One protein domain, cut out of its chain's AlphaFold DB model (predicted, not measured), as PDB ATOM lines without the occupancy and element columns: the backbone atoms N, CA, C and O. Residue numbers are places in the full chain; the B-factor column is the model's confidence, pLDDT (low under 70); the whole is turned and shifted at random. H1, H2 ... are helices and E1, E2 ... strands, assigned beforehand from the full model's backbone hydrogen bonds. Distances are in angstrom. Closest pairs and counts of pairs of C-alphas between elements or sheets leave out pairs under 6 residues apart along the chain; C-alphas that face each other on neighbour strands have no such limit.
ATOM      1  N   LYS A 135      -1.933 -37.296 -29.296       60.75
ATOM      2  CA  LYS A 135      -1.684 -36.091 -30.103       60.75
ATOM      3  C   LYS A 135      -0.598 -36.340 -31.145       60.75
ATOM      4  O   LYS A 135      -0.704 -35.827 -32.255       60.75
ATOM      5  N   PHE A 136       0.404 -37.154 -30.807       67.56
ATOM      6  CA  PHE A 136       1.565 -37.424 -31.655       67.56
ATOM      7  C   PHE A 136       2.049 -38.871 -31.472       67.56
ATOM      8  O   PHE A 136       1.893 -39.461 -30.403       67.56
ATOM      9  N   GLY A 137       2.660 -39.434 -32.509       70.69
ATOM     10  CA  GLY A 137       3.338 -40.726 -32.453       70.69
ATOM     11  C   GLY A 137       4.660 -40.660 -33.208       70.69
ATOM     12  O   GLY A 137       4.806 -39.860 -34.133       70.69
ATOM     13  N   PHE A 138       5.598 -41.520 -32.829       74.31
ATOM     14  CA  PHE A 138       6.949 -41.582 -33.370       74.31
ATOM     15  C   PHE A 138       7.236 -42.971 -33.934       74.31
ATOM     16  O   PHE A 138       6.821 -43.987 -33.371       74.31
ATOM     17  N   ILE A 139       7.953 -42.999 -35.058       74.31
ATOM     18  CA  ILE A 139       8.464 -44.225 -35.668       74.31
ATOM     19  C   ILE A 139       9.952 -44.043 -35.945       74.31
ATOM     20  O   ILE A 139      10.333 -43.153 -36.707       74.31
ATOM     21  N   GLY A 140      10.770 -44.923 -35.375       73.69
ATOM     22  CA  GLY A 140      12.171 -45.081 -35.759       73.69
ATOM     23  C   GLY A 140      12.301 -46.030 -36.954       73.69
ATOM     24  O   GLY A 140      11.762 -47.139 -36.933       73.69
ATOM     25  N   PHE A 141      13.017 -45.619 -38.004       72.75
ATOM     26  CA  PHE A 141      13.265 -46.434 -39.200       72.75
ATOM     27  C   PHE A 141      14.707 -46.244 -39.707       72.75
ATOM     28  O   PHE A 141      15.253 -45.146 -39.626       72.75
ATOM     29  N   GLY A 142      15.324 -47.301 -40.248       67.12
ATOM     30  CA  GLY A 142      16.718 -47.283 -40.725       67.12
ATOM     31  C   GLY A 142      17.387 -48.663 -40.678       67.12
ATOM     32  O   GLY A 142      16.843 -49.578 -40.066       67.12
ATOM     33  N   ASP A 143      18.540 -48.807 -41.342       59.53
ATOM     34  CA  ASP A 143      19.409 -50.006 -41.362       59.53
ATOM     35  C   ASP A 143      18.681 -51.338 -41.690       59.53
ATOM     36  O   ASP A 143      18.532 -51.671 -42.868       59.53
ATOM     37  N   ASP A 144      18.137 -52.038 -40.684       57.81
ATOM     38  CA  ASP A 144      17.475 -53.352 -40.796       57.81
ATOM     39  C   ASP A 144      15.924 -53.315 -40.706       57.81
ATOM     40  O   ASP A 144      15.268 -54.336 -40.509       57.81
ATOM     41  N   GLY A 145      15.291 -52.140 -40.857       62.94
ATOM     42  CA  GLY A 145      13.824 -52.037 -40.945       62.94
ATOM     43  C   GLY A 145      13.186 -50.930 -40.105       62.94
ATOM     44  O   GLY A 145      13.642 -49.786 -40.116       62.94
ATOM     45  N   ILE A 146      12.057 -51.257 -39.468       64.06
ATOM     46  CA  ILE A 146      11.294 -50.378 -38.573       64.06
ATOM     47  C   ILE A 146      11.440 -50.955 -37.170       64.06
ATOM     48  O   ILE A 146      11.049 -52.100 -36.946       64.06
ATOM     49  N   HIS A 147      12.015 -50.179 -36.256       56.72
ATOM     50  CA  HIS A 147      12.518 -50.712 -34.985       56.72
ATOM     51  C   HIS A 147      11.646 -50.333 -33.796       56.72
ATOM     52  O   HIS A 147      11.483 -51.128 -32.878       56.72
ATOM     53  N   GLU A 148      11.036 -49.147 -33.824       59.91
ATOM     54  CA  GLU A 148      10.326 -48.603 -32.668       59.91
ATOM     55  C   GLU A 148       9.065 -47.858 -33.102       59.91
ATOM     56  O   GLU A 148       9.128 -46.958 -33.940       59.91
ATOM     57  N   GLN A 149       7.921 -48.225 -32.520       61.91
ATOM     58  CA  GLN A 149       6.655 -47.506 -32.648       61.91
ATOM     59  C   GLN A 149       6.229 -47.045 -31.255       61.91
ATOM     60  O   GLN A 149       5.805 -47.855 -30.432       61.91
ATOM     61  N   HIS A 150       6.298 -45.739 -31.018       56.94
ATOM     62  CA  HIS A 150       5.866 -45.124 -29.768       56.94
ATOM     63  C   HIS A 150       4.665 -44.224 -30.047       56.94
ATOM     64  O   HIS A 150       4.749 -43.265 -30.812       56.94
ATOM     65  N   LEU A 151       3.519 -44.537 -29.447       57.47
ATOM     66  CA  LEU A 151       2.349 -43.664 -29.462       57.47
ATOM     67  C   LEU A 151       2.299 -42.950 -28.110       57.47
ATOM     68  O   LEU A 151       2.180 -43.607 -27.077       57.47
ATOM     69  N   LEU A 152       2.420 -41.621 -28.115       55.00
ATOM     70  CA  LEU A 152       2.445 -40.829 -26.889       55.00
ATOM     71  C   LEU A 152       1.093 -40.150 -26.653       55.00
ATOM     72  O   LEU A 152       0.573 -39.402 -27.488       55.00
ATOM     73  N   ALA A 153       0.536 -40.399 -25.471       55.31
ATOM     74  CA  ALA A 153      -0.608 -39.674 -24.937       55.31
ATOM     75  C   ALA A 153      -0.102 -38.384 -24.280       55.31
ATOM     76  O   ALA A 153       0.681 -38.455 -23.335       55.31
ATOM     77  N   VAL A 154      -0.555 -37.209 -24.724       52.00
ATOM     78  CA  VAL A 154      -0.261 -35.959 -24.000       52.00
ATOM     79  C   VAL A 154      -1.514 -35.545 -23.249       52.00
ATOM     80  O   VAL A 154      -2.476 -35.064 -23.850       52.00
ATOM     81  N   LYS A 155      -1.497 -35.723 -21.925       46.16
ATOM     82  CA  LYS A 155      -2.567 -35.253 -21.043       46.16
ATOM     83  C   LYS A 155      -2.663 -33.730 -21.165       46.16
ATOM     84  O   LYS A 155      -1.671 -33.036 -21.002       46.16
ATOM     85  N   SER A 156      -3.849 -33.212 -21.478       45.28
ATOM     86  CA  SER A 156      -4.101 -31.769 -21.480       45.28
ATOM     87  C   SER A 156      -4.249 -31.286 -20.039       45.28
ATOM     88  O   SER A 156      -5.335 -31.357 -19.468       45.28
ATOM     89  N   ASP A 157      -3.174 -30.822 -19.423       46.69
ATOM     90  CA  ASP A 157      -3.222 -30.043 -18.194       46.69
ATOM     91  C   ASP A 157      -3.372 -28.545 -18.513       46.69
ATOM     92  O   ASP A 157      -2.794 -28.022 -19.461       46.69
ATOM     93  N   ASN A 158      -4.169 -27.823 -17.716       48.41
ATOM     94  CA  ASN A 158      -4.393 -26.368 -17.844       48.41
ATOM     95  C   ASN A 158      -3.140 -25.523 -17.509       48.41
ATOM     96  O   ASN A 158      -3.234 -24.314 -17.304       48.41
ATOM     97  N   SER A 159      -1.977 -26.163 -17.407       42.06
ATOM     98  CA  SER A 159      -0.688 -25.579 -17.076       42.06
ATOM     99  C   SER A 159       0.146 -25.501 -18.348       42.06
ATOM    100  O   SER A 159       0.395 -26.502 -19.013       42.06
ATOM    101  N   SER A 160       0.568 -24.293 -18.696       46.28
ATOM    102  CA  SER A 160       1.411 -23.976 -19.843       46.28
ATOM    103  C   SER A 160       2.593 -24.939 -20.010       46.28
ATOM    104  O   SER A 160       3.577 -24.856 -19.284       46.28
ATOM    105  N   SER A 161       2.519 -25.819 -21.009       45.25
ATOM    106  CA  SER A 161       3.461 -25.896 -22.137       45.25
ATOM    107  C   SER A 161       3.469 -27.316 -22.707       45.25
ATOM    108  O   SER A 161       4.220 -28.186 -22.290       45.25
ATOM    109  N   SER A 162       2.666 -27.570 -23.737       48.06
ATOM    110  CA  SER A 162       2.735 -28.824 -24.506       48.06
ATOM    111  C   SER A 162       4.092 -29.020 -25.216       48.06
ATOM    112  O   SER A 162       4.335 -30.078 -25.787       48.06
ATOM    113  N   SER A 163       4.966 -28.004 -25.188       45.34
ATOM    114  CA  SER A 163       6.261 -27.977 -25.870       45.34
ATOM    115  C   SER A 163       7.343 -28.803 -25.163       45.34
ATOM    116  O   SER A 163       8.157 -29.413 -25.847       45.34
ATOM    117  N   TRP A 164       7.350 -28.881 -23.823       44.50
ATOM    118  CA  TRP A 164       8.436 -29.559 -23.088       44.50
ATOM    119  C   TRP A 164       8.414 -31.086 -23.240       44.50
ATOM    120  O   TRP A 164       9.460 -31.726 -23.204       44.50
ATOM    121  N   HIS A 165       7.231 -31.674 -23.449       50.53
ATOM    122  CA  HIS A 165       7.100 -33.115 -23.674       50.53
ATOM    123  C   HIS A 165       7.718 -33.524 -25.015       50.53
ATOM    124  O   HIS A 165       8.414 -34.526 -25.090       50.53
ATOM    125  N   LEU A 166       7.500 -32.731 -26.070       53.38
ATOM    126  CA  LEU A 166       8.075 -32.996 -27.391       53.38
ATOM    127  C   LEU A 166       9.596 -32.832 -27.388       53.38
ATOM    128  O   LEU A 166      10.286 -33.634 -28.001       53.38
ATOM    129  N   GLU A 167      10.120 -31.818 -26.698       53.47
ATOM    130  CA  GLU A 167      11.564 -31.573 -26.622       53.47
ATOM    131  C   GLU A 167      12.304 -32.698 -25.891       53.47
ATOM    132  O   GLU A 167      13.337 -33.158 -26.373       53.47
ATOM    133  N   LYS A 168      11.746 -33.197 -24.780       56.59
ATOM    134  CA  LYS A 168      12.311 -34.331 -24.040       56.59
ATOM    135  C   LYS A 168      12.352 -35.602 -24.893       56.59
ATOM    136  O   LYS A 168      13.400 -36.221 -25.019       56.59
ATOM    137  N   GLU A 169      11.229 -35.951 -25.513       55.28
ATOM    138  CA  GLU A 169      11.107 -37.183 -26.303       55.28
ATOM    139  C   GLU A 169      11.944 -37.122 -27.589       55.28
ATOM    140  O   GLU A 169      12.545 -38.117 -27.978       55.28
ATOM    141  N   LEU A 170      12.043 -35.949 -28.231       59.91
ATOM    142  CA  LEU A 170      12.941 -35.733 -29.371       59.91
ATOM    143  C   LEU A 170      14.423 -35.720 -28.961       59.91
ATOM    144  O   LEU A 170      15.268 -36.090 -29.774       59.91
ATOM    145  N   GLY A 171      14.738 -35.285 -27.738       56.34
ATOM    146  CA  GLY A 171      16.096 -35.254 -27.190       56.34
ATOM    147  C   GLY A 171      16.670 -36.641 -26.892       56.34
ATOM    148  O   GLY A 171      17.879 -36.832 -27.018       56.34
ATOM    149  N   ASP A 172      15.808 -37.610 -26.577       54.72
ATOM    150  CA  ASP A 172      16.193 -39.000 -26.307       54.72
ATOM    151  C   ASP A 172      16.320 -39.853 -27.592       54.72
ATOM    152  O   ASP A 172      16.791 -40.993 -27.545       54.72
ATOM    153  N   LEU A 173      15.953 -39.315 -28.767       59.50
ATOM    154  CA  LEU A 173      16.102 -40.019 -30.045       59.50
ATOM    155  C   LEU A 173      17.581 -40.168 -30.420       59.50
ATOM    156  O   LEU A 173      18.283 -39.198 -30.712       59.50
ATOM    157  N   THR A 174      18.046 -41.414 -30.496       56.09
ATOM    158  CA  THR A 174      19.416 -41.735 -30.911       56.09
ATOM    159  C   THR A 174      19.465 -42.110 -32.394       56.09
ATOM    160  O   THR A 174      18.808 -43.040 -32.854       56.09
ATOM    161  N   PHE A 175      20.258 -41.374 -33.177       62.28
ATOM    162  CA  PHE A 175      20.482 -41.660 -34.597       62.28
ATOM    163  C   PHE A 175      21.724 -42.540 -34.744       62.28
ATOM    164  O   PHE A 175      22.844 -42.080 -34.530       62.28
ATOM    165  N   THR A 176      21.531 -43.810 -35.091       56.44
ATOM    166  CA  THR A 176      22.593 -44.826 -35.038       56.44
ATOM    167  C   THR A 176      23.399 -44.950 -36.336       56.44
ATOM    168  O   THR A 176      24.588 -45.261 -36.275       56.44
ATOM    169  N   HIS A 177      22.811 -44.653 -37.507       58.09
ATOM    170  CA  HIS A 177      23.452 -44.878 -38.814       58.09
ATOM    171  C   HIS A 177      23.076 -43.835 -39.886       58.09
ATOM    172  O   HIS A 177      21.981 -43.278 -39.885       58.09
ATOM    173  N   ASN A 178      23.973 -43.602 -40.855       56.41
ATOM    174  CA  ASN A 178      23.784 -42.652 -41.967       56.41
ATOM    175  C   ASN A 178      23.201 -43.319 -43.233       56.41
ATOM    176  O   ASN A 178      23.634 -43.046 -44.351       56.41
ATOM    177  N   ILE A 179      22.265 -44.256 -43.056       55.78
ATOM    178  CA  ILE A 179      21.676 -45.047 -44.145       55.78
ATOM    179  C   ILE A 179      20.151 -45.078 -43.970       55.78
ATOM    180  O   ILE A 179      19.634 -45.655 -43.017       55.78
ATOM    181  N   SER A 180      19.417 -44.468 -44.908       58.03
ATOM    182  CA  SER A 180      17.947 -44.451 -44.930       58.03
ATOM    183  C   SER A 180      17.430 -45.131 -46.193       58.03
ATOM    184  O   SER A 180      17.470 -44.548 -47.275       58.03
ATOM    185  N   HIS A 181      16.891 -46.346 -46.066       61.09
ATOM    186  CA  HIS A 181      16.356 -47.083 -47.219       61.09
ATOM    187  C   HIS A 181      14.844 -47.346 -47.195       61.09
ATOM    188  O   HIS A 181      14.337 -47.895 -48.167       61.09
ATOM    189  N   ASN A 182      14.099 -46.932 -46.160       72.25
ATOM    190  CA  ASN A 182      12.741 -47.460 -45.934       72.25
ATOM    191  C   ASN A 182      11.662 -46.420 -45.550       72.25
ATOM    192  O   ASN A 182      10.683 -46.771 -44.892       72.25
ATOM    193  N   VAL A 183      11.766 -45.160 -45.993       79.94
ATOM    194  CA  VAL A 183      10.718 -44.135 -45.746       79.94
ATOM    195  C   VAL A 183       9.303 -44.592 -46.171       79.94
ATOM    196  O   VAL A 183       8.373 -44.415 -45.387       79.94
ATOM    197  N   PRO A 184       9.079 -45.245 -47.333       80.44
ATOM    198  CA  PRO A 184       7.747 -45.696 -47.739       80.44
ATOM    199  C   PRO A 184       7.198 -46.790 -46.831       80.44
ATOM    200  O   PRO A 184       5.991 -46.853 -46.624       80.44
ATOM    201  N   ALA A 185       8.063 -47.641 -46.271       78.25
ATOM    202  CA  ALA A 185       7.648 -48.651 -45.306       78.25
ATOM    203  C   ALA A 185       7.191 -47.994 -43.996       78.25
ATOM    204  O   ALA A 185       6.142 -48.364 -43.473       78.25
ATOM    205  N   ALA A 186       7.921 -46.977 -43.522       80.69
ATOM    206  CA  ALA A 186       7.516 -46.187 -42.361       80.69
ATOM    207  C   ALA A 186       6.174 -45.481 -42.610       80.69
ATOM    208  O   ALA A 186       5.253 -45.618 -41.810       80.69
ATOM    209  N   VAL A 187       6.007 -44.819 -43.761       82.38
ATOM    210  CA  VAL A 187       4.732 -44.177 -44.133       82.38
ATOM    211  C   VAL A 187       3.605 -45.201 -44.234       82.38
ATOM    212  O   VAL A 187       2.526 -44.963 -43.697       82.38
ATOM    213  N   LYS A 188       3.845 -46.366 -44.847       81.50
ATOM    214  CA  LYS A 188       2.865 -47.457 -44.913       81.50
ATOM    215  C   LYS A 188       2.429 -47.908 -43.518       81.50
ATOM    216  O   LYS A 188       1.238 -48.131 -43.322       81.50
ATOM    217  N   LEU A 189       3.339 -47.994 -42.551       77.19
ATOM    218  CA  LEU A 189       2.981 -48.303 -41.166       77.19
ATOM    219  C   LEU A 189       2.121 -47.195 -40.538       77.19
ATOM    220  O   LEU A 189       1.099 -47.505 -39.932       77.19
ATOM    221  N   VAL A 190       2.462 -45.915 -40.752       79.50
ATOM    222  CA  VAL A 190       1.631 -44.782 -40.290       79.50
ATOM    223  C   VAL A 190       0.214 -44.882 -40.850       79.50
ATOM    224  O   VAL A 190      -0.739 -44.627 -40.123       79.50
ATOM    225  N   THR A 191       0.027 -45.304 -42.109       76.94
ATOM    226  CA  THR A 191      -1.328 -45.440 -42.687       76.94
ATOM    227  C   THR A 191      -2.223 -46.442 -41.953       76.94
ATOM    228  O   THR A 191      -3.442 -46.356 -42.072       76.94
ATOM    229  N   GLN A 192      -1.635 -47.368 -41.192       75.88
ATOM    230  CA  GLN A 192      -2.347 -48.385 -40.416       75.88
ATOM    231  C   GLN A 192      -2.680 -47.915 -38.995       75.88
ATOM    232  O   GLN A 192      -3.303 -48.657 -38.238       75.88
ATOM    233  N   TRP A 193      -2.262 -46.707 -38.607       74.62
ATOM    234  CA  TRP A 193      -2.584 -46.164 -37.294       74.62
ATOM    235  C   TRP A 193      -4.079 -45.861 -37.164       74.62
ATOM    236  O   TRP A 193      -4.705 -45.405 -38.128       74.62
ATOM    237  N   PRO A 194      -4.654 -46.054 -35.964       66.06
ATOM    238  CA  PRO A 194      -6.066 -45.804 -35.693       66.06
ATOM    239  C   PRO A 194      -6.330 -44.296 -35.559       66.06
ATOM    240  O   PRO A 194      -6.577 -43.770 -34.474       66.06
ATOM    241  N   PHE A 195      -6.231 -43.561 -36.669       70.69
ATOM    242  CA  PHE A 195      -6.609 -42.151 -36.708       70.69
ATOM    243  C   PHE A 195      -8.102 -41.999 -36.418       70.69
ATOM    244  O   PHE A 195      -8.923 -42.772 -36.910       70.69
ATOM    245  N   ARG A 196      -8.464 -40.952 -35.669       64.38
ATOM    246  CA  ARG A 196      -9.874 -40.583 -35.499       64.38
ATOM    247  C   ARG A 196     -10.491 -40.257 -36.861       64.38
ATOM    248  O   ARG A 196      -9.822 -39.676 -37.720       64.38
ATOM    249  N   SER A 197     -11.770 -40.577 -37.033       68.12
ATOM    250  CA  SER A 197     -12.550 -40.137 -38.192       68.12
ATOM    251  C   SER A 197     -12.419 -38.621 -38.369       68.12
ATOM    252  O   SER A 197     -12.428 -37.879 -37.387       68.12
ATOM    253  N   GLU A 198     -12.234 -38.172 -39.613       66.38
ATOM    254  CA  GLU A 198     -12.026 -36.759 -39.983       66.38
ATOM    255  C   GLU A 198     -10.759 -36.083 -39.413       66.38
ATOM    256  O   GLU A 198     -10.561 -34.873 -39.583       66.38
ATOM    257  N   ALA A 199      -9.858 -36.832 -38.765       70.75
ATOM    258  CA  ALA A 199      -8.581 -36.282 -38.333       70.75
ATOM    259  C   ALA A 199      -7.757 -35.826 -39.544       70.75
ATOM    260  O   ALA A 199      -7.574 -36.556 -40.520       70.75
ATOM    261  N   THR A 200      -7.197 -34.618 -39.460       75.12
ATOM    262  CA  THR A 200      -6.158 -34.190 -40.397       75.12
ATOM    263  C   THR A 200      -4.891 -34.976 -40.087       75.12
ATOM    264  O   THR A 200      -4.319 -34.824 -39.009       75.12
ATOM    265  N   LYS A 201      -4.461 -35.828 -41.019       84.25
ATOM    266  CA  LYS A 201      -3.280 -36.668 -40.836       84.25
ATOM    267  C   LYS A 201      -2.043 -35.928 -41.330       84.25
ATOM    268  O   LYS A 201      -1.976 -35.484 -42.477       84.25
ATOM    269  N   CYS A 202      -1.059 -35.806 -40.454       86.06
ATOM    270  CA  CYS A 202       0.182 -35.102 -40.723       86.06
ATOM    271  C   CYS A 202       1.355 -35.964 -40.256       86.06
ATOM    272  O   CYS A 202       1.308 -36.521 -39.162       86.06
ATOM    273  N   ALA A 203       2.398 -36.061 -41.076       89.12
ATOM    274  CA  ALA A 203       3.643 -36.741 -40.744       89.12
ATOM    275  C   ALA A 203       4.811 -35.756 -40.837       89.12
ATOM    276  O   ALA A 203       4.894 -34.977 -41.786       89.12
ATOM    277  N   ILE A 204       5.724 -35.804 -39.867       88.94
ATOM    278  CA  ILE A 204       6.985 -35.056 -39.896       88.94
ATOM    279  C   ILE A 204       8.112 -36.074 -40.042       88.94
ATOM    280  O   ILE A 204       8.353 -36.879 -39.145       88.94
ATOM    281  N   LEU A 205       8.804 -36.040 -41.175       89.19
ATOM    282  CA  LEU A 205       9.997 -36.833 -41.419       89.19
ATOM    283  C   LEU A 205      11.221 -36.074 -40.914       89.19
ATOM    284  O   LEU A 205      11.654 -35.111 -41.549       89.19
ATOM    285  N   LEU A 206      11.788 -36.530 -39.801       84.88
ATOM    286  CA  LEU A 206      13.086 -36.070 -39.314       84.88
ATOM    287  C   LEU A 206      14.190 -36.934 -39.935       84.88
ATOM    288  O   LEU A 206      14.208 -38.149 -39.747       84.88
ATOM    289  N   THR A 207      15.093 -36.332 -40.709       80.56
ATOM    290  CA  THR A 207      16.184 -37.071 -41.366       80.56
ATOM    291  C   THR A 207      17.441 -36.226 -41.528       80.56
ATOM    292  O   THR A 207      17.375 -35.042 -41.847       80.56
ATOM    293  N   CYS A 208      18.605 -36.852 -41.365       75.38
ATOM    294  CA  CYS A 208      19.913 -36.244 -41.637       75.38
ATOM    295  C   CYS A 208      20.507 -36.689 -42.988       75.38
ATOM    296  O   CYS A 208      21.524 -36.151 -43.418       75.38
ATOM    297  N   SER A 209      19.882 -37.657 -43.668       74.81
ATOM    298  CA  SER A 209      20.406 -38.286 -44.888       74.81
ATOM    299  C   SER A 209      19.706 -37.777 -46.155       74.81
ATOM    300  O   SER A 209      18.631 -37.171 -46.111       74.81
ATOM    301  N   GLN A 210      20.332 -37.964 -47.321       74.19
ATOM    302  CA  GLN A 210      19.665 -37.739 -48.606       74.19
ATOM    303  C   GLN A 210      18.683 -38.875 -48.895       74.19
ATOM    304  O   GLN A 210      19.034 -40.049 -48.818       74.19
ATOM    305  N   CYS A 211      17.453 -38.514 -49.248       79.00
ATOM    306  CA  CYS A 211      16.421 -39.465 -49.637       79.00
ATOM    307  C   CYS A 211      16.550 -39.752 -51.140       79.00
ATOM    308  O   CYS A 211      15.777 -39.247 -51.949       79.00
ATOM    309  N   GLN A 212      17.597 -40.497 -51.505       72.06
ATOM    310  CA  GLN A 212      17.911 -40.814 -52.899       72.06
ATOM    311  C   GLN A 212      17.011 -41.923 -53.447       72.06
ATOM    312  O   GLN A 212      16.658 -42.877 -52.745       72.06
ATOM    313  N   GLN A 213      16.691 -41.815 -54.734       64.25
ATOM    314  CA  GLN A 213      15.949 -42.829 -55.465       64.25
ATOM    315  C   GLN A 213      16.731 -44.152 -55.486       64.25
ATOM    316  O   GLN A 213      17.913 -44.197 -55.821       64.25
ATOM    317  N   ASN A 214      16.075 -45.247 -55.113       66.25
ATOM    318  CA  ASN A 214      16.655 -46.590 -55.150       66.25
ATOM    319  C   ASN A 214      15.562 -47.615 -55.497       66.25
ATOM    320  O   ASN A 214      14.388 -47.270 -55.609       66.25
ATOM    321  N   TYR A 215      15.922 -48.891 -55.652       53.78
ATOM    322  CA  TYR A 215      14.968 -49.943 -56.033       53.78
ATOM    323  C   TYR A 215      13.805 -50.152 -55.033       53.78
ATOM    324  O   TYR A 215      12.796 -50.749 -55.399       53.78
ATOM    325  N   LYS A 216      13.926 -49.670 -53.786       58.78
ATOM    326  CA  LYS A 216      12.891 -49.725 -52.732       58.78
ATOM    327  C   LYS A 216      12.109 -48.415 -52.573       58.78
ATOM    328  O   LYS A 216      11.092 -48.396 -51.882       58.78
ATOM    329  N   LEU A 217      12.569 -47.329 -53.190       68.69
ATOM    330  CA  LEU A 217      12.077 -45.974 -52.971       68.69
ATOM    331  C   LEU A 217      11.873 -45.264 -54.310       68.69
ATOM    332  O   LEU A 217      12.803 -44.663 -54.849       68.69
ATOM    333  N   SER A 218      10.641 -45.315 -54.823       73.25
ATOM    334  CA  SER A 218      10.202 -44.457 -55.926       73.25
ATOM    335  C   SER A 218       9.327 -43.316 -55.418       73.25
ATOM    336  O   SER A 218       8.529 -43.488 -54.489       73.25
ATOM    337  N   GLU A 219       9.470 -42.154 -56.052       77.06
ATOM    338  CA  GLU A 219       8.648 -40.974 -55.782       77.06
ATOM    339  C   GLU A 219       7.156 -41.291 -55.922       77.06
ATOM    340  O   GLU A 219       6.374 -40.967 -55.031       77.06
ATOM    341  N   ASP A 220       6.783 -42.027 -56.969       82.94
ATOM    342  CA  ASP A 220       5.396 -42.420 -57.223       82.94
ATOM    343  C   ASP A 220       4.822 -43.290 -56.103       82.94
ATOM    344  O   ASP A 220       3.683 -43.091 -55.686       82.94
ATOM    345  N   THR A 221       5.600 -44.238 -55.567       85.88
ATOM    346  CA  THR A 221       5.127 -45.116 -54.484       85.88
ATOM    347  C   THR A 221       4.831 -44.308 -53.229       85.88
ATOM    348  O   THR A 221       3.763 -44.453 -52.630       85.88
ATOM    349  N   LEU A 222       5.764 -43.436 -52.840       87.38
ATOM    350  CA  LEU A 222       5.608 -42.591 -51.661       87.38
ATOM    351  C   LEU A 222       4.447 -41.603 -51.845       87.38
ATOM    352  O   LEU A 222       3.606 -41.474 -50.958       87.38
ATOM    353  N   GLN A 223       4.350 -40.970 -53.015       87.88
ATOM    354  CA  GLN A 223       3.274 -40.037 -53.331       87.88
ATOM    355  C   GLN A 223       1.902 -40.719 -53.318       87.88
ATOM    356  O   GLN A 223       0.949 -40.168 -52.760       87.88
ATOM    357  N   ASN A 224       1.794 -41.920 -53.888       88.06
ATOM    358  CA  ASN A 224       0.559 -42.700 -53.888       88.06
ATOM    359  C   ASN A 224       0.136 -43.078 -52.466       88.06
ATOM    360  O   ASN A 224      -1.042 -42.952 -52.130       88.06
ATOM    361  N   LEU A 225       1.078 -43.484 -51.606       88.31
ATOM    362  CA  LEU A 225       0.794 -43.774 -50.197       88.31
ATOM    363  C   LEU A 225       0.279 -42.534 -49.460       88.31
ATOM    364  O   LEU A 225      -0.758 -42.609 -48.806       88.31
ATOM    365  N   LEU A 226       0.951 -41.389 -49.598       90.19
ATOM    366  CA  LEU A 226       0.536 -40.135 -48.955       90.19
ATOM    367  C   LEU A 226      -0.847 -39.680 -49.440       90.19
ATOM    368  O   LEU A 226      -1.718 -39.356 -48.636       90.19
ATOM    369  N   THR A 227      -1.075 -39.731 -50.755       88.56
ATOM    370  CA  THR A 227      -2.333 -39.288 -51.373       88.56
ATOM    371  C   THR A 227      -3.499 -40.207 -51.007       88.56
ATOM    372  O   THR A 227      -4.559 -39.721 -50.624       88.56
ATOM    373  N   SER A 228      -3.310 -41.530 -51.079       87.06
ATOM    374  CA  SER A 228      -4.360 -42.512 -50.753       87.06
ATOM    375  C   SER A 228      -4.725 -42.541 -49.271       87.06
ATOM    376  O   SER A 228      -5.857 -42.869 -48.929       87.06
ATOM    377  N   SER A 229      -3.791 -42.175 -48.389       84.75
ATOM    378  CA  SER A 229      -4.021 -42.136 -46.943       84.75
ATOM    379  C   SER A 229      -4.448 -40.765 -46.413       84.75
ATOM    380  O   SER A 229      -4.864 -40.678 -45.253       84.75
ATOM    381  N   GLY A 230      -4.373 -39.715 -47.241       86.81
ATOM    382  CA  GLY A 230      -4.663 -38.333 -46.852       86.81
ATOM    383  C   GLY A 230      -3.628 -37.738 -45.892       86.81
ATOM    384  O   GLY A 230      -3.971 -36.866 -45.093       86.81
ATOM    385  N   ILE A 231      -2.384 -38.230 -45.921       88.50
ATOM    386  CA  ILE A 231      -1.298 -37.763 -45.051       88.50
ATOM    387  C   ILE A 231      -0.545 -36.620 -45.734       88.50
ATOM    388  O   ILE A 231      -0.006 -36.778 -46.828       88.50
ATOM    389  N   THR A 232      -0.454 -35.480 -45.049       91.12
ATOM    390  CA  THR A 232       0.449 -34.383 -45.435       91.12
ATOM    391  C   THR A 232       1.838 -34.644 -44.852       91.12
ATOM    392  O   THR A 232       1.963 -34.844 -43.642       91.12
ATOM    393  N   LEU A 233       2.878 -34.657 -45.690       92.00
ATOM    394  CA  LEU A 233       4.253 -34.914 -45.261       92.00
ATOM    395  C   LEU A 233       5.041 -33.606 -45.130       92.00
ATOM    396  O   LEU A 233       5.189 -32.865 -46.096       92.00
ATOM    397  N   HIS A 234       5.622 -33.360 -43.962       92.62
ATOM    398  CA  HIS A 234       6.632 -32.328 -43.744       92.62
ATOM    399  C   HIS A 234       8.007 -32.971 -43.581       92.62
ATOM    400  O   HIS A 234       8.116 -34.065 -43.033       92.62
ATOM    401  N   VAL A 235       9.061 -32.293 -44.029       91.56
ATOM    402  CA  VAL A 235      10.446 -32.762 -43.884       91.56
ATOM    403  C   VAL A 235      11.209 -31.781 -43.012       91.56
ATOM    404  O   VAL A 235      11.243 -30.589 -43.304       91.56
ATOM    405  N   LEU A 236      11.833 -32.292 -41.956       89.25
ATOM    406  CA  LEU A 236      12.746 -31.558 -41.094       89.25
ATOM    407  C   LEU A 236      14.136 -32.184 -41.259       89.25
ATOM    408  O   LEU A 236      14.348 -33.347 -40.916       89.25
ATOM    409  N   LYS A 237      15.067 -31.434 -41.848       85.31
ATOM    410  CA  LYS A 237      16.392 -31.945 -42.224       85.31
ATOM    411  C   LYS A 237      17.464 -30.898 -41.998       85.31
ATOM    412  O   LYS A 237      17.220 -29.716 -42.212       85.31
ATOM    413  N   ASN A 238      18.662 -31.335 -41.623       83.81
ATOM    414  CA  ASN A 238      19.805 -30.436 -41.522       83.81
ATOM    415  C   ASN A 238      20.240 -30.030 -42.936       83.81
ATOM    416  O   ASN A 238      20.811 -30.843 -43.671       83.81
ATOM    417  N   MET A 239      19.900 -28.811 -43.349       80.75
ATOM    418  CA  MET A 239      20.213 -28.307 -44.684       80.75
ATOM    419  C   MET A 239      20.244 -26.787 -44.712       80.75
ATOM    420  O   MET A 239      19.517 -26.137 -43.983       80.75
ATOM    421  N   THR A 240      21.011 -26.210 -45.630       80.69
ATOM    422  CA  THR A 240      20.996 -24.766 -45.877       80.69
ATOM    423  C   THR A 240      20.312 -24.470 -47.205       80.69
ATOM    424  O   THR A 240      20.592 -25.104 -48.224       80.69
ATOM    425  N   PHE A 241      19.386 -23.512 -47.204       83.75
ATOM    426  CA  PHE A 241      18.719 -23.090 -48.430       83.75
ATOM    427  C   PHE A 241      19.633 -22.163 -49.229       83.75
ATOM    428  O   PHE A 241      20.007 -21.088 -48.754       83.75
ATOM    429  N   GLN A 242      19.980 -22.580 -50.447       81.25
ATOM    430  CA  GLN A 242      20.782 -21.772 -51.358       81.25
ATOM    431  C   GLN A 242      19.910 -21.027 -52.367       81.25
ATOM    432  O   GLN A 242      18.981 -21.578 -52.971       81.25
ATOM    433  N   LEU A 243      20.233 -19.753 -52.546       80.06
ATOM    434  CA  LEU A 243      19.681 -18.902 -53.582       80.06
ATOM    435  C   LEU A 243      20.315 -19.253 -54.939       80.06
ATOM    436  O   LEU A 243      21.410 -19.805 -55.016       80.06
ATOM    437  N   LYS A 244      19.648 -18.898 -56.041       79.44
ATOM    438  CA  LYS A 244      20.132 -19.126 -57.420       79.44
ATOM    439  C   LYS A 244      21.511 -18.521 -57.711       79.44
ATOM    440  O   LYS A 244      22.179 -18.974 -58.632       79.44
ATOM    441  N   ASN A 245      21.916 -17.499 -56.960       78.25
ATOM    442  CA  ASN A 245      23.233 -16.866 -57.053       78.25
ATOM    443  C   ASN A 245      24.321 -17.593 -56.230       78.25
ATOM    444  O   ASN A 245      25.462 -17.142 -56.225       78.25
ATOM    445  N   GLY A 246      23.988 -18.696 -55.549       74.94
ATOM    446  CA  GLY A 246      24.895 -19.463 -54.691       74.94
ATOM    447  C   GLY A 246      25.032 -18.917 -53.267       74.94
ATOM    448  O   GLY A 246      25.731 -19.510 -52.448       74.94
ATOM    449  N   GLU A 247      24.368 -17.804 -52.942       79.75
ATOM    450  CA  GLU A 247      24.369 -17.262 -51.586       79.75
ATOM    451  C   GLU A 247      23.412 -18.047 -50.684       79.75
ATOM    452  O   GLU A 247      22.381 -18.565 -51.119       79.75
ATOM    453  N   SER A 248      23.744 -18.114 -49.397       77.44
ATOM    454  CA  SER A 248      22.846 -18.653 -48.377       77.44
ATOM    455  C   SER A 248      22.214 -17.507 -47.596       77.44
ATOM    456  O   SER A 248      22.893 -16.556 -47.211       77.44
ATOM    457  N   ASP A 249      20.907 -17.593 -47.365       78.56
ATOM    458  CA  ASP A 249      20.162 -16.624 -46.563       78.56
ATOM    459  C   ASP A 249      19.824 -17.267 -45.217       78.56
ATOM    460  O   ASP A 249      18.935 -18.113 -45.114       78.56
ATOM    461  N   ALA A 250      20.548 -16.864 -44.172       79.31
ATOM    462  CA  ALA A 250      20.395 -17.423 -42.833       79.31
ATOM    463  C   ALA A 250      19.011 -17.165 -42.207       79.31
ATOM    464  O   ALA A 250      18.677 -17.843 -41.228       79.31
ATOM    465  N   SER A 251      18.237 -16.215 -42.752       80.06
ATOM    466  CA  SER A 251      16.865 -15.930 -42.322       80.06
ATOM    467  C   SER A 251      15.854 -16.938 -42.864       80.06
ATOM    468  O   SER A 251      14.771 -17.062 -42.296       80.06
ATOM    469  N   VAL A 252      16.181 -17.673 -43.935       84.75
ATOM    470  CA  VAL A 252      15.306 -18.707 -44.495       84.75
ATOM    471  C   VAL A 252      15.364 -19.938 -43.604       84.75
ATOM    472  O   VAL A 252      16.425 -20.513 -43.370       84.75
ATOM    473  N   VAL A 253      14.195 -20.351 -43.126       85.81
ATOM    474  CA  VAL A 253      14.052 -21.488 -42.209       85.81
ATOM    475  C   VAL A 253      13.254 -22.641 -42.810       85.81
ATOM    476  O   VAL A 253      13.285 -23.755 -42.290       85.81
ATOM    477  N   GLY A 254      12.538 -22.399 -43.906       89.38
ATOM    478  CA  GLY A 254      11.774 -23.426 -44.599       89.38
ATOM    479  C   GLY A 254      11.113 -22.919 -45.872       89.38
ATOM    480  O   GLY A 254      11.222 -21.743 -46.218       89.38
ATOM    481  N   LEU A 255      10.406 -23.810 -46.560       90.25
ATOM    482  CA  LEU A 255       9.631 -23.494 -47.757       90.25
ATOM    483  C   LEU A 255       8.514 -24.508 -48.019       90.25
ATOM    484  O   LEU A 255       8.555 -25.635 -47.522       90.25
ATOM    485  N   ASP A 256       7.537 -24.123 -48.834       89.38
ATOM    486  CA  ASP A 256       6.552 -25.022 -49.445       89.38
ATOM    487  C   ASP A 256       6.454 -24.796 -50.963       89.38
ATOM    488  O   ASP A 256       7.397 -24.295 -51.580       89.38
ATOM    489  N   ASP A 257       5.376 -25.251 -51.606       86.44
ATOM    490  CA  ASP A 257       5.181 -25.152 -53.059       86.44
ATOM    491  C   ASP A 257       5.227 -23.713 -53.601       86.44
ATOM    492  O   ASP A 257       5.616 -23.502 -54.752       86.44
ATOM    493  N   SER A 258       4.899 -22.729 -52.768       83.62
ATOM    494  CA  SER A 258       4.650 -21.345 -53.164       83.62
ATOM    495  C   SER A 258       5.556 -20.367 -52.424       83.62
ATOM    496  O   SER A 258       6.118 -19.448 -53.039       83.62
ATOM    497  N   ASP A 259       5.762 -20.599 -51.132       86.50
ATOM    498  CA  ASP A 259       6.337 -19.630 -50.216       86.50
ATOM    499  C   ASP A 259       7.684 -20.083 -49.628       86.50
ATOM    500  O   ASP A 259       7.941 -21.261 -49.378       86.50
ATOM    501  N   LEU A 260       8.541 -19.101 -49.345       87.44
ATOM    502  CA  LEU A 260       9.705 -19.208 -48.469       87.44
ATOM    503  C   LEU A 260       9.342 -18.671 -47.099       87.44
ATOM    504  O   LEU A 260       8.831 -17.555 -46.985       87.44
ATOM    505  N   PHE A 261       9.679 -19.426 -46.067       87.00
ATOM    506  CA  PHE A 261       9.481 -19.029 -44.687       87.00
ATOM    507  C   PHE A 261      10.753 -18.404 -44.134       87.00
ATOM    508  O   PHE A 261      11.816 -19.033 -44.140       87.00
ATOM    509  N   ARG A 262      10.632 -17.170 -43.636       84.19
ATOM    510  CA  ARG A 262      11.735 -16.448 -43.003       84.19
ATOM    511  C   ARG A 262      11.451 -16.105 -41.555       84.19
ATOM    512  O   ARG A 262      10.317 -15.796 -41.191       84.19
ATOM    513  N   VAL A 263      12.514 -16.102 -40.761       78.75
ATOM    514  CA  VAL A 263      12.532 -15.607 -39.385       78.75
ATOM    515  C   VAL A 263      13.651 -14.575 -39.273       78.75
ATOM    516  O   VAL A 263      14.803 -14.859 -39.597       78.75
ATOM    517  N   ASN A 264      13.316 -13.370 -38.813       70.12
ATOM    518  CA  ASN A 264      14.304 -12.336 -38.512       70.12
ATOM    519  C   ASN A 264      14.635 -12.375 -37.012       70.12
ATOM    520  O   ASN A 264      13.742 -12.561 -36.187       70.12
ATOM    521  N   GLY A 265      15.898 -12.129 -36.643       56.91
ATOM    522  CA  GLY A 265      16.328 -12.081 -35.235       56.91
ATOM    523  C   GLY A 265      15.712 -10.939 -34.413       56.91
ATOM    524  O   GLY A 265      15.767 -10.958 -33.189       56.91
ATOM    525  N   ALA A 266      15.092  -9.952 -35.066       51.47
ATOM    526  CA  ALA A 266      14.452  -8.809 -34.427       51.47
ATOM    527  C   ALA A 266      12.923  -8.964 -34.434       51.47
ATOM    528  O   ALA A 266      12.277  -8.422 -35.321       51.47
ATOM    529  N   GLY A 267      12.371  -9.732 -33.486       49.53
ATOM    530  CA  GLY A 267      10.986  -9.651 -32.970       49.53
ATOM    531  C   GLY A 267       9.785  -9.724 -33.931       49.53
ATOM    532  O   GLY A 267       8.649  -9.726 -33.464       49.53
ATOM    533  N   ASN A 268       9.986  -9.774 -35.245       55.19
ATOM    534  CA  ASN A 268       8.912  -9.796 -36.226       55.19
ATOM    535  C   ASN A 268       8.387 -11.219 -36.406       55.19
ATOM    536  O   ASN A 268       9.161 -12.174 -36.494       55.19
ATOM    537  N   TRP A 269       7.060 -11.326 -36.524       57.78
ATOM    538  CA  TRP A 269       6.382 -12.561 -36.899       57.78
ATOM    539  C   TRP A 269       6.982 -13.137 -38.192       57.78
ATOM    540  O   TRP A 269       7.381 -12.371 -39.079       57.78
ATOM    541  N   PRO A 270       7.030 -14.473 -38.328       62.59
ATOM    542  CA  PRO A 270       7.503 -15.105 -39.546       62.59
ATOM    543  C   PRO A 270       6.724 -14.581 -40.754       62.59
ATOM    544  O   PRO A 270       5.492 -14.524 -40.733       62.59
ATOM    545  N   TYR A 271       7.433 -14.210 -41.816       67.38
ATOM    546  CA  TYR A 271       6.825 -13.706 -43.044       67.38
ATOM    547  C   TYR A 271       7.186 -14.597 -44.225       67.38
ATOM    548  O   TYR A 271       8.173 -15.341 -44.214       67.38
ATOM    549  N   LYS A 272       6.334 -14.527 -45.246       71.81
ATOM    550  CA  LYS A 272       6.450 -15.329 -46.454       71.81
ATOM    551  C   LYS A 272       6.911 -14.476 -47.621       71.81
ATOM    552  O   LYS A 272       6.462 -13.341 -47.769       71.81
ATOM    553  N   THR A 273       7.766 -15.028 -48.472       72.50
ATOM    554  CA  THR A 273       8.045 -14.438 -49.788       72.50
ATOM    555  C   THR A 273       7.932 -15.494 -50.865       72.50
ATOM    556  O   THR A 273       8.098 -16.679 -50.602       72.50
ATOM    557  N   LEU A 274       7.785 -15.059 -52.108       75.62
ATOM    558  CA  LEU A 274       7.720 -15.975 -53.232       75.62
ATOM    559  C   LEU A 274       9.021 -16.778 -53.415       75.62
ATOM    560  O   LEU A 274      10.132 -16.246 -53.308       75.62
ATOM    561  N   ARG A 275       8.869 -18.062 -53.747       75.19
ATOM    562  CA  ARG A 275       9.940 -19.067 -53.874       75.19
ATOM    563  C   ARG A 275      10.881 -18.922 -55.082       75.19
ATOM    564  O   ARG A 275      11.819 -19.699 -55.222       75.19
ATOM    565  N   HIS A 276      10.716 -17.906 -55.929       68.25
ATOM    566  CA  HIS A 276      11.343 -17.805 -57.263       68.25
ATOM    567  C   HIS A 276      12.882 -17.928 -57.330       68.25
ATOM    568  O   HIS A 276      13.427 -18.157 -58.416       68.25
ATOM    569  N   HIS A 277      13.581 -17.777 -56.203       69.38
ATOM    570  CA  HIS A 277      15.038 -17.688 -56.125       69.38
ATOM    571  C   HIS A 277      15.725 -18.865 -55.420       69.38
ATOM    572  O   HIS A 277      16.944 -18.821 -55.321       69.38
ATOM    573  N   ILE A 278      15.012 -19.906 -54.966       76.88
ATOM    574  CA  ILE A 278      15.629 -21.066 -54.286       76.88
ATOM    575  C   ILE A 278      15.592 -22.311 -55.168       76.88
ATOM    576  O   ILE A 278      14.555 -22.645 -55.745       76.88
ATOM    577  N   VAL A 279      16.727 -23.007 -55.245       73.00
ATOM    578  CA  VAL A 279      16.866 -24.291 -55.944       73.00
ATOM    579  C   VAL A 279      16.955 -25.397 -54.899       73.00
ATOM    580  O   VAL A 279      17.819 -25.362 -54.028       73.00
ATOM    581  N   LEU A 280      16.047 -26.370 -54.974       74.06
ATOM    582  CA  LEU A 280      16.162 -27.592 -54.183       74.06
ATOM    583  C   LEU A 280      17.000 -28.635 -54.929       74.06
ATOM    584  O   LEU A 280      16.976 -28.649 -56.162       74.06
ATOM    585  N   PRO A 281      17.679 -29.545 -54.209       69.75
ATOM    586  CA  PRO A 281      18.286 -30.720 -54.819       69.75
ATOM    587  C   PRO A 281      17.214 -31.541 -55.550       69.75
ATOM    588  O   PRO A 281      16.264 -32.009 -54.928       69.75
ATOM    589  N   ALA A 282      17.364 -31.721 -56.864       64.81
ATOM    590  CA  ALA A 282      16.373 -32.412 -57.696       64.81
ATOM    591  C   ALA A 282      16.224 -33.913 -57.368       64.81
ATOM    592  O   ALA A 282      15.249 -34.535 -57.772       64.81
ATOM    593  N   GLU A 283      17.177 -34.488 -56.633       72.88
ATOM    594  CA  GLU A 283      17.277 -35.931 -56.377       72.88
ATOM    595  C   GLU A 283      16.707 -36.366 -55.016       72.88
ATOM    596  O   GLU A 283      16.705 -37.556 -54.698       72.88
ATOM    597  N   ASP A 284      16.234 -35.428 -54.184       84.12
ATOM    598  CA  ASP A 284      15.695 -35.752 -52.859       84.12
ATOM    599  C   ASP A 284      14.184 -36.042 -52.948       84.12
ATOM    600  O   ASP A 284      13.334 -35.150 -52.895       84.12
ATOM    601  N   VAL A 285      13.849 -37.329 -53.079       86.88
ATOM    602  CA  VAL A 285      12.474 -37.831 -53.259       86.88
ATOM    603  C   VAL A 285      11.557 -37.404 -52.110       86.88
ATOM    604  O   VAL A 285      10.384 -37.089 -52.323       86.88
ATOM    605  N   CYS A 286      12.081 -37.363 -50.886       88.44
ATOM    606  CA  CYS A 286      11.316 -36.990 -49.702       88.44
ATOM    607  C   CYS A 286      10.927 -35.508 -49.722       88.44
ATOM    608  O   CYS A 286       9.798 -35.166 -49.369       88.44
ATOM    609  N   GLN A 287      11.834 -34.630 -50.160       88.75
ATOM    610  CA  GLN A 287      11.538 -33.206 -50.335       88.75
ATOM    611  C   GLN A 287      10.444 -32.992 -51.384       88.75
ATOM    612  O   GLN A 287       9.491 -32.241 -51.150       88.75
ATOM    613  N   THR A 288      10.532 -33.696 -52.514       88.19
ATOM    614  CA  THR A 288       9.517 -33.622 -53.571       88.19
ATOM    615  C   THR A 288       8.154 -34.121 -53.084       88.19
ATOM    616  O   THR A 288       7.149 -33.432 -53.275       88.19
ATOM    617  N   ALA A 289       8.112 -35.259 -52.383       90.19
ATOM    618  CA  ALA A 289       6.884 -35.804 -51.800       90.19
ATOM    619  C   ALA A 289       6.268 -34.876 -50.734       90.19
ATOM    620  O   ALA A 289       5.044 -34.739 -50.653       90.19
ATOM    621  N   ALA A 290       7.095 -34.187 -49.942       91.38
ATOM    622  CA  ALA A 290       6.621 -33.203 -48.969       91.38
ATOM    623  C   ALA A 290       5.886 -32.042 -49.649       91.38
ATOM    624  O   ALA A 290       4.761 -31.717 -49.283       91.38
ATOM    625  N   ILE A 291       6.478 -31.469 -50.701       89.75
ATOM    626  CA  ILE A 291       5.856 -30.378 -51.466       89.75
ATOM    627  C   ILE A 291       4.568 -30.857 -52.146       89.75
ATOM    628  O   ILE A 291       3.526 -30.217 -52.015       89.75
ATOM    629  N   LYS A 292       4.610 -32.004 -52.835       89.06
ATOM    630  CA  LYS A 292       3.458 -32.541 -53.579       89.06
ATOM    631  C   LYS A 292       2.294 -32.970 -52.685       89.06
ATOM    632  O   LYS A 292       1.148 -32.907 -53.118       89.06
ATOM    633  N   SER A 293       2.558 -33.386 -51.448       90.69
ATOM    634  CA  SER A 293       1.507 -33.680 -50.459       90.69
ATOM    635  C   SER A 293       0.924 -32.425 -49.784       90.69
ATOM    636  O   SER A 293       0.056 -32.546 -48.922       90.69
ATOM    637  N   GLY A 294       1.365 -31.218 -50.168       89.56
ATOM    638  CA  GLY A 294       0.915 -29.946 -49.586       89.56
ATOM    639  C   GLY A 294       1.606 -29.587 -48.265       89.56
ATOM    640  O   GLY A 294       1.142 -28.702 -47.533       89.56
ATOM    641  N   GLY A 295       2.691 -30.285 -47.936       92.00
ATOM    642  CA  GLY A 295       3.525 -30.024 -46.774       92.00
ATOM    643  C   GLY A 295       4.623 -29.001 -47.047       92.00
ATOM    644  O   GLY A 295       4.515 -28.154 -47.932       92.00
ATOM    645  N   ALA A 296       5.665 -29.036 -46.221       92.06
ATOM    646  CA  ALA A 296       6.756 -28.066 -46.231       92.06
ATOM    647  C   ALA A 296       8.078 -28.715 -45.812       92.06
ATOM    648  O   ALA A 296       8.086 -29.723 -45.104       92.06
ATOM    649  N   ILE A 297       9.184 -28.105 -46.227       92.19
ATOM    650  CA  ILE A 297      10.549 -28.507 -45.881       92.19
ATOM    651  C   ILE A 297      11.128 -27.452 -44.940       92.19
ATOM    652  O   ILE A 297      10.991 -26.258 -45.205       92.19
ATOM    653  N   PHE A 298      11.786 -27.882 -43.869       90.50
ATOM    654  CA  PHE A 298      12.373 -27.019 -42.849       90.50
ATOM    655  C   PHE A 298      13.820 -27.410 -42.541       90.50
ATOM    656  O   PHE A 298      14.163 -28.596 -42.525       90.50
ATOM    657  N   ASP A 299      14.644 -26.403 -42.251       86.88
ATOM    658  CA  ASP A 299      16.024 -26.577 -41.791       86.88
ATOM    659  C   ASP A 299      16.045 -26.920 -40.292       86.88
ATOM    660  O   ASP A 299      15.727 -26.092 -39.434       86.88
ATOM    661  N   SER A 300      16.439 -28.151 -39.965       83.06
ATOM    662  CA  SER A 300      16.498 -28.643 -38.586       83.06
ATOM    663  C   SER A 300      17.606 -27.998 -37.754       83.06
ATOM    664  O   SER A 300      17.513 -27.996 -36.528       83.06
ATOM    665  N   SER A 301      18.639 -27.413 -38.371       77.62
ATOM    666  CA  SER A 301      19.687 -26.700 -37.628       77.62
ATOM    667  C   SER A 301      19.137 -25.452 -36.923       77.62
ATOM    668  O   SER A 301      19.649 -25.039 -35.881       77.62
ATOM    669  N   LYS A 302      18.040 -24.887 -37.445       74.62
ATOM    670  CA  LYS A 302      17.333 -23.738 -36.861       74.62
ATOM    671  C   LYS A 302      16.478 -24.125 -35.659       74.62
ATOM    672  O   LYS A 302      16.323 -23.307 -34.760       74.62
ATOM    673  N   PHE A 303      15.998 -25.371 -35.616       67.62
ATOM    674  CA  PHE A 303      15.255 -25.922 -34.481       67.62
ATOM    675  C   PHE A 303      16.128 -26.017 -33.222       67.62
ATOM    676  O   PHE A 303      15.678 -25.648 -32.145       67.62
ATOM    677  N   ILE A 304      17.384 -26.459 -33.374       58.97
ATOM    678  CA  ILE A 304      18.321 -26.676 -32.256       58.97
ATOM    679  C   ILE A 304      18.882 -25.350 -31.718       58.97
ATOM    680  O   ILE A 304      19.102 -25.218 -30.519       58.97
ATOM    681  N   ASN A 305      19.123 -24.366 -32.597       55.53
ATOM    682  CA  ASN A 305      19.890 -23.177 -32.227       55.53
ATOM    683  C   ASN A 305      19.067 -21.946 -31.807       55.53
ATOM    684  O   ASN A 305      19.563 -21.261 -30.921       55.53
ATOM    685  N   GLN A 306      17.886 -21.608 -32.369       53.84
ATOM    686  CA  GLN A 306      17.112 -20.426 -31.911       53.84
ATOM    687  C   GLN A 306      15.627 -20.321 -32.344       53.84
ATOM    688  O   GLN A 306      15.263 -20.417 -33.515       53.84
ATOM    689  N   SER A 307      14.869 -19.785 -31.376       63.75
ATOM    690  CA  SER A 307      13.717 -18.867 -31.445       63.75
ATOM    691  C   SER A 307      12.318 -19.485 -31.436       63.75
ATOM    692  O   SER A 307      11.920 -20.221 -32.336       63.75
ATOM    693  N   GLU A 308      11.524 -19.073 -30.441       67.75
ATOM    694  CA  GLU A 308      10.075 -19.302 -30.361       67.75
ATOM    695  C   GLU A 308       9.371 -19.050 -31.705       67.75
ATOM    696  O   GLU A 308       8.425 -19.752 -32.045       67.75
ATOM    697  N   ASN A 309       9.879 -18.114 -32.513       73.44
ATOM    698  CA  ASN A 309       9.376 -17.798 -33.848       73.44
ATOM    699  C   ASN A 309       9.449 -18.981 -34.829       73.44
ATOM    700  O   ASN A 309       8.498 -19.198 -35.584       73.44
ATOM    701  N   PHE A 310      10.541 -19.759 -34.830       78.50
ATOM    702  CA  PHE A 310      10.629 -20.972 -35.650       78.50
ATOM    703  C   PHE A 310       9.594 -21.998 -35.193       78.50
ATOM    704  O   PHE A 310       8.846 -22.519 -36.017       78.50
ATOM    705  N   LEU A 311       9.515 -22.258 -33.883       74.44
ATOM    706  CA  LEU A 311       8.576 -23.228 -33.317       74.44
ATOM    707  C   LEU A 311       7.121 -22.833 -33.577       74.44
ATOM    708  O   LEU A 311       6.314 -23.683 -33.945       74.44
ATOM    709  N   GLN A 312       6.788 -21.549 -33.453       73.62
ATOM    710  CA  GLN A 312       5.463 -21.022 -33.772       73.62
ATOM    711  C   GLN A 312       5.131 -21.196 -35.257       73.62
ATOM    712  O   GLN A 312       4.053 -21.690 -35.583       73.62
ATOM    713  N   LEU A 313       6.053 -20.846 -36.157       78.69
ATOM    714  CA  LEU A 313       5.878 -21.023 -37.601       78.69
ATOM    715  C   LEU A 313       5.700 -22.495 -37.981       78.69
ATOM    716  O   LEU A 313       4.786 -22.842 -38.730       78.69
ATOM    717  N   PHE A 314       6.581 -23.347 -37.461       81.81
ATOM    718  CA  PHE A 314       6.568 -24.782 -37.692       81.81
ATOM    719  C   PHE A 314       5.256 -25.390 -37.188       81.81
ATOM    720  O   PHE A 314       4.539 -26.024 -37.960       81.81
ATOM    721  N   SER A 315       4.886 -25.100 -35.938       77.38
ATOM    722  CA  SER A 315       3.630 -25.540 -35.325       77.38
ATOM    723  C   SER A 315       2.416 -25.080 -36.132       77.38
ATOM    724  O   SER A 315       1.565 -25.894 -36.496       77.38
ATOM    725  N   PHE A 316       2.362 -23.801 -36.518       78.12
ATOM    726  CA  PHE A 316       1.281 -23.266 -37.347       78.12
ATOM    727  C   PHE A 316       1.192 -23.968 -38.708       78.12
ATOM    728  O   PHE A 316       0.096 -24.257 -39.192       78.12
ATOM    729  N   ARG A 317       2.332 -24.272 -39.343       83.00
ATOM    730  CA  ARG A 317       2.342 -24.904 -40.670       83.00
ATOM    731  C   ARG A 317       1.934 -26.373 -40.629       83.00
ATOM    732  O   ARG A 317       1.222 -26.796 -41.539       83.00
ATOM    733  N   VAL A 318       2.376 -27.105 -39.609       80.69
ATOM    734  CA  VAL A 318       2.083 -28.533 -39.391       80.69
ATOM    735  C   VAL A 318       0.630 -28.741 -38.952       80.69
ATOM    736  O   VAL A 318      -0.009 -29.708 -39.352       80.69
ATOM    737  N   THR A 319       0.067 -27.816 -38.170       72.75
ATOM    738  CA  THR A 319      -1.326 -27.907 -37.688       72.75
ATOM    739  C   THR A 319      -2.360 -27.370 -38.680       72.75
ATOM    740  O   THR A 319      -3.569 -27.517 -38.469       72.75
ATOM    741  N   ARG A 320      -1.922 -26.753 -39.785       70.19
ATOM    742  CA  ARG A 320      -2.823 -26.195 -40.796       70.19
ATOM    743  C   ARG A 320      -3.605 -27.315 -41.481       70.19
ATOM    744  O   ARG A 320      -3.046 -28.119 -42.218       70.19
TER     745      ARG A 320
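AT A GLANCE: This is residues 135 to 320 of the 335 residues of the protein "VWFD domain-containing protein" of Scyliorhinus torazame (UniProt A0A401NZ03). A strongly twisted six-stranded sheet, E3 E4 E8 E5 E6 E7, runs through the domain, with H4 over one face at E4 and H5 and H6 on the opposite face. At its E3 and E4 end H2 and H3 pack side by side, and the hairpin E1 E2 packs on H2. The printed part has 186 residues, with six named helices and eight named strands in the order E1 E2 H1 H2 E3 H3 E4 E5 E6 E7 H4 E8 H5 H6; the class is mixed, helices and strands, and the large sheet is mixed. The whole is compact, with a radius of gyration of the C-alphas of 16.6 A, and rounded, spanning 48 by 41 by 34 A.

HOW THE PARTS SIT: E1, residues 135 to 142, and E2, residues 145 to 153, form an antiparallel hairpin, with N 138 and O 150 2.8 A apart. H1, residues 163 to 171, touches no helix. H2, residues 183 to 191, comes closest to E1 at the C-alphas of Ala 186 and Phe 141, 6.6 A apart. E3, residues 201 to 207, H3, residues 219 to 229, and E4, residues 231 to 237, form a strand-helix-strand unit, two parallel neighbour strands with a helix between, its crossover right-handed; N 205 and O 234 are 2.8 A apart. H2 and H3 touch at a shallow tilt of 9 degrees, the same way; their closest C-alphas, of Pro 184 and Leu 222, are 5.4 A apart. E5, residues 252 to 255, E6, residues 259 to 262, and E7, residues 271 to 274, form a meander of two hairpins, each strand the antiparallel neighbour of the one before, with N 261 and O 254 2.8 A apart and N 260 and O 273 2.8 A apart. H4, residues 285 to 292, lies over E4 at a height over the sheet of 7.8 A. E8, residues 297 to 299, is parallel to E4, N 298 to O 235 2.8 A, and antiparallel to E5, N 297 to O 255 2.9 A. H5, residues 300 to 305, and H6, residues 308 to 319, touch only at the corner, and only just, with 3 pairs of C-alphas within 8 A, the closest those of Phe 303 and Phe 310, 6.9 A apart. The large sheet and its helices make three layers, a sheet with helices on both faces: H5 and H6 are on one face of the sheet E3 E4 E8 E5 E6 E7, and H2 and H4 are on the other. Every O i to N i+4 pair is within hydrogen-bond range in H1, H2, H3, H4 and H6; in H5 1 of 2 is.

IN THESE COORDINATES: E1 begins at C-alpha 135 (-1.684, -36.091, -30.103) and is 24.0 A long; E2 is 24.8 A, E3 19.5 A and E4 18.8 A. H3 is 15.5 A long, and H6, 16.1 A, ends at C-alpha 319 (-1.326, -27.907, -37.688).

THE WHOLE: The two C-alphas farthest apart, of Asn 158 and Asn 245, are 48.9 A apart. The printed part has no cut. The links H1 to H2, E3 to H3 and E4 to E5 are long. The mean pLDDT of the printed part is 73.0, and 68 residues are under 70, among them residues 142 to 181.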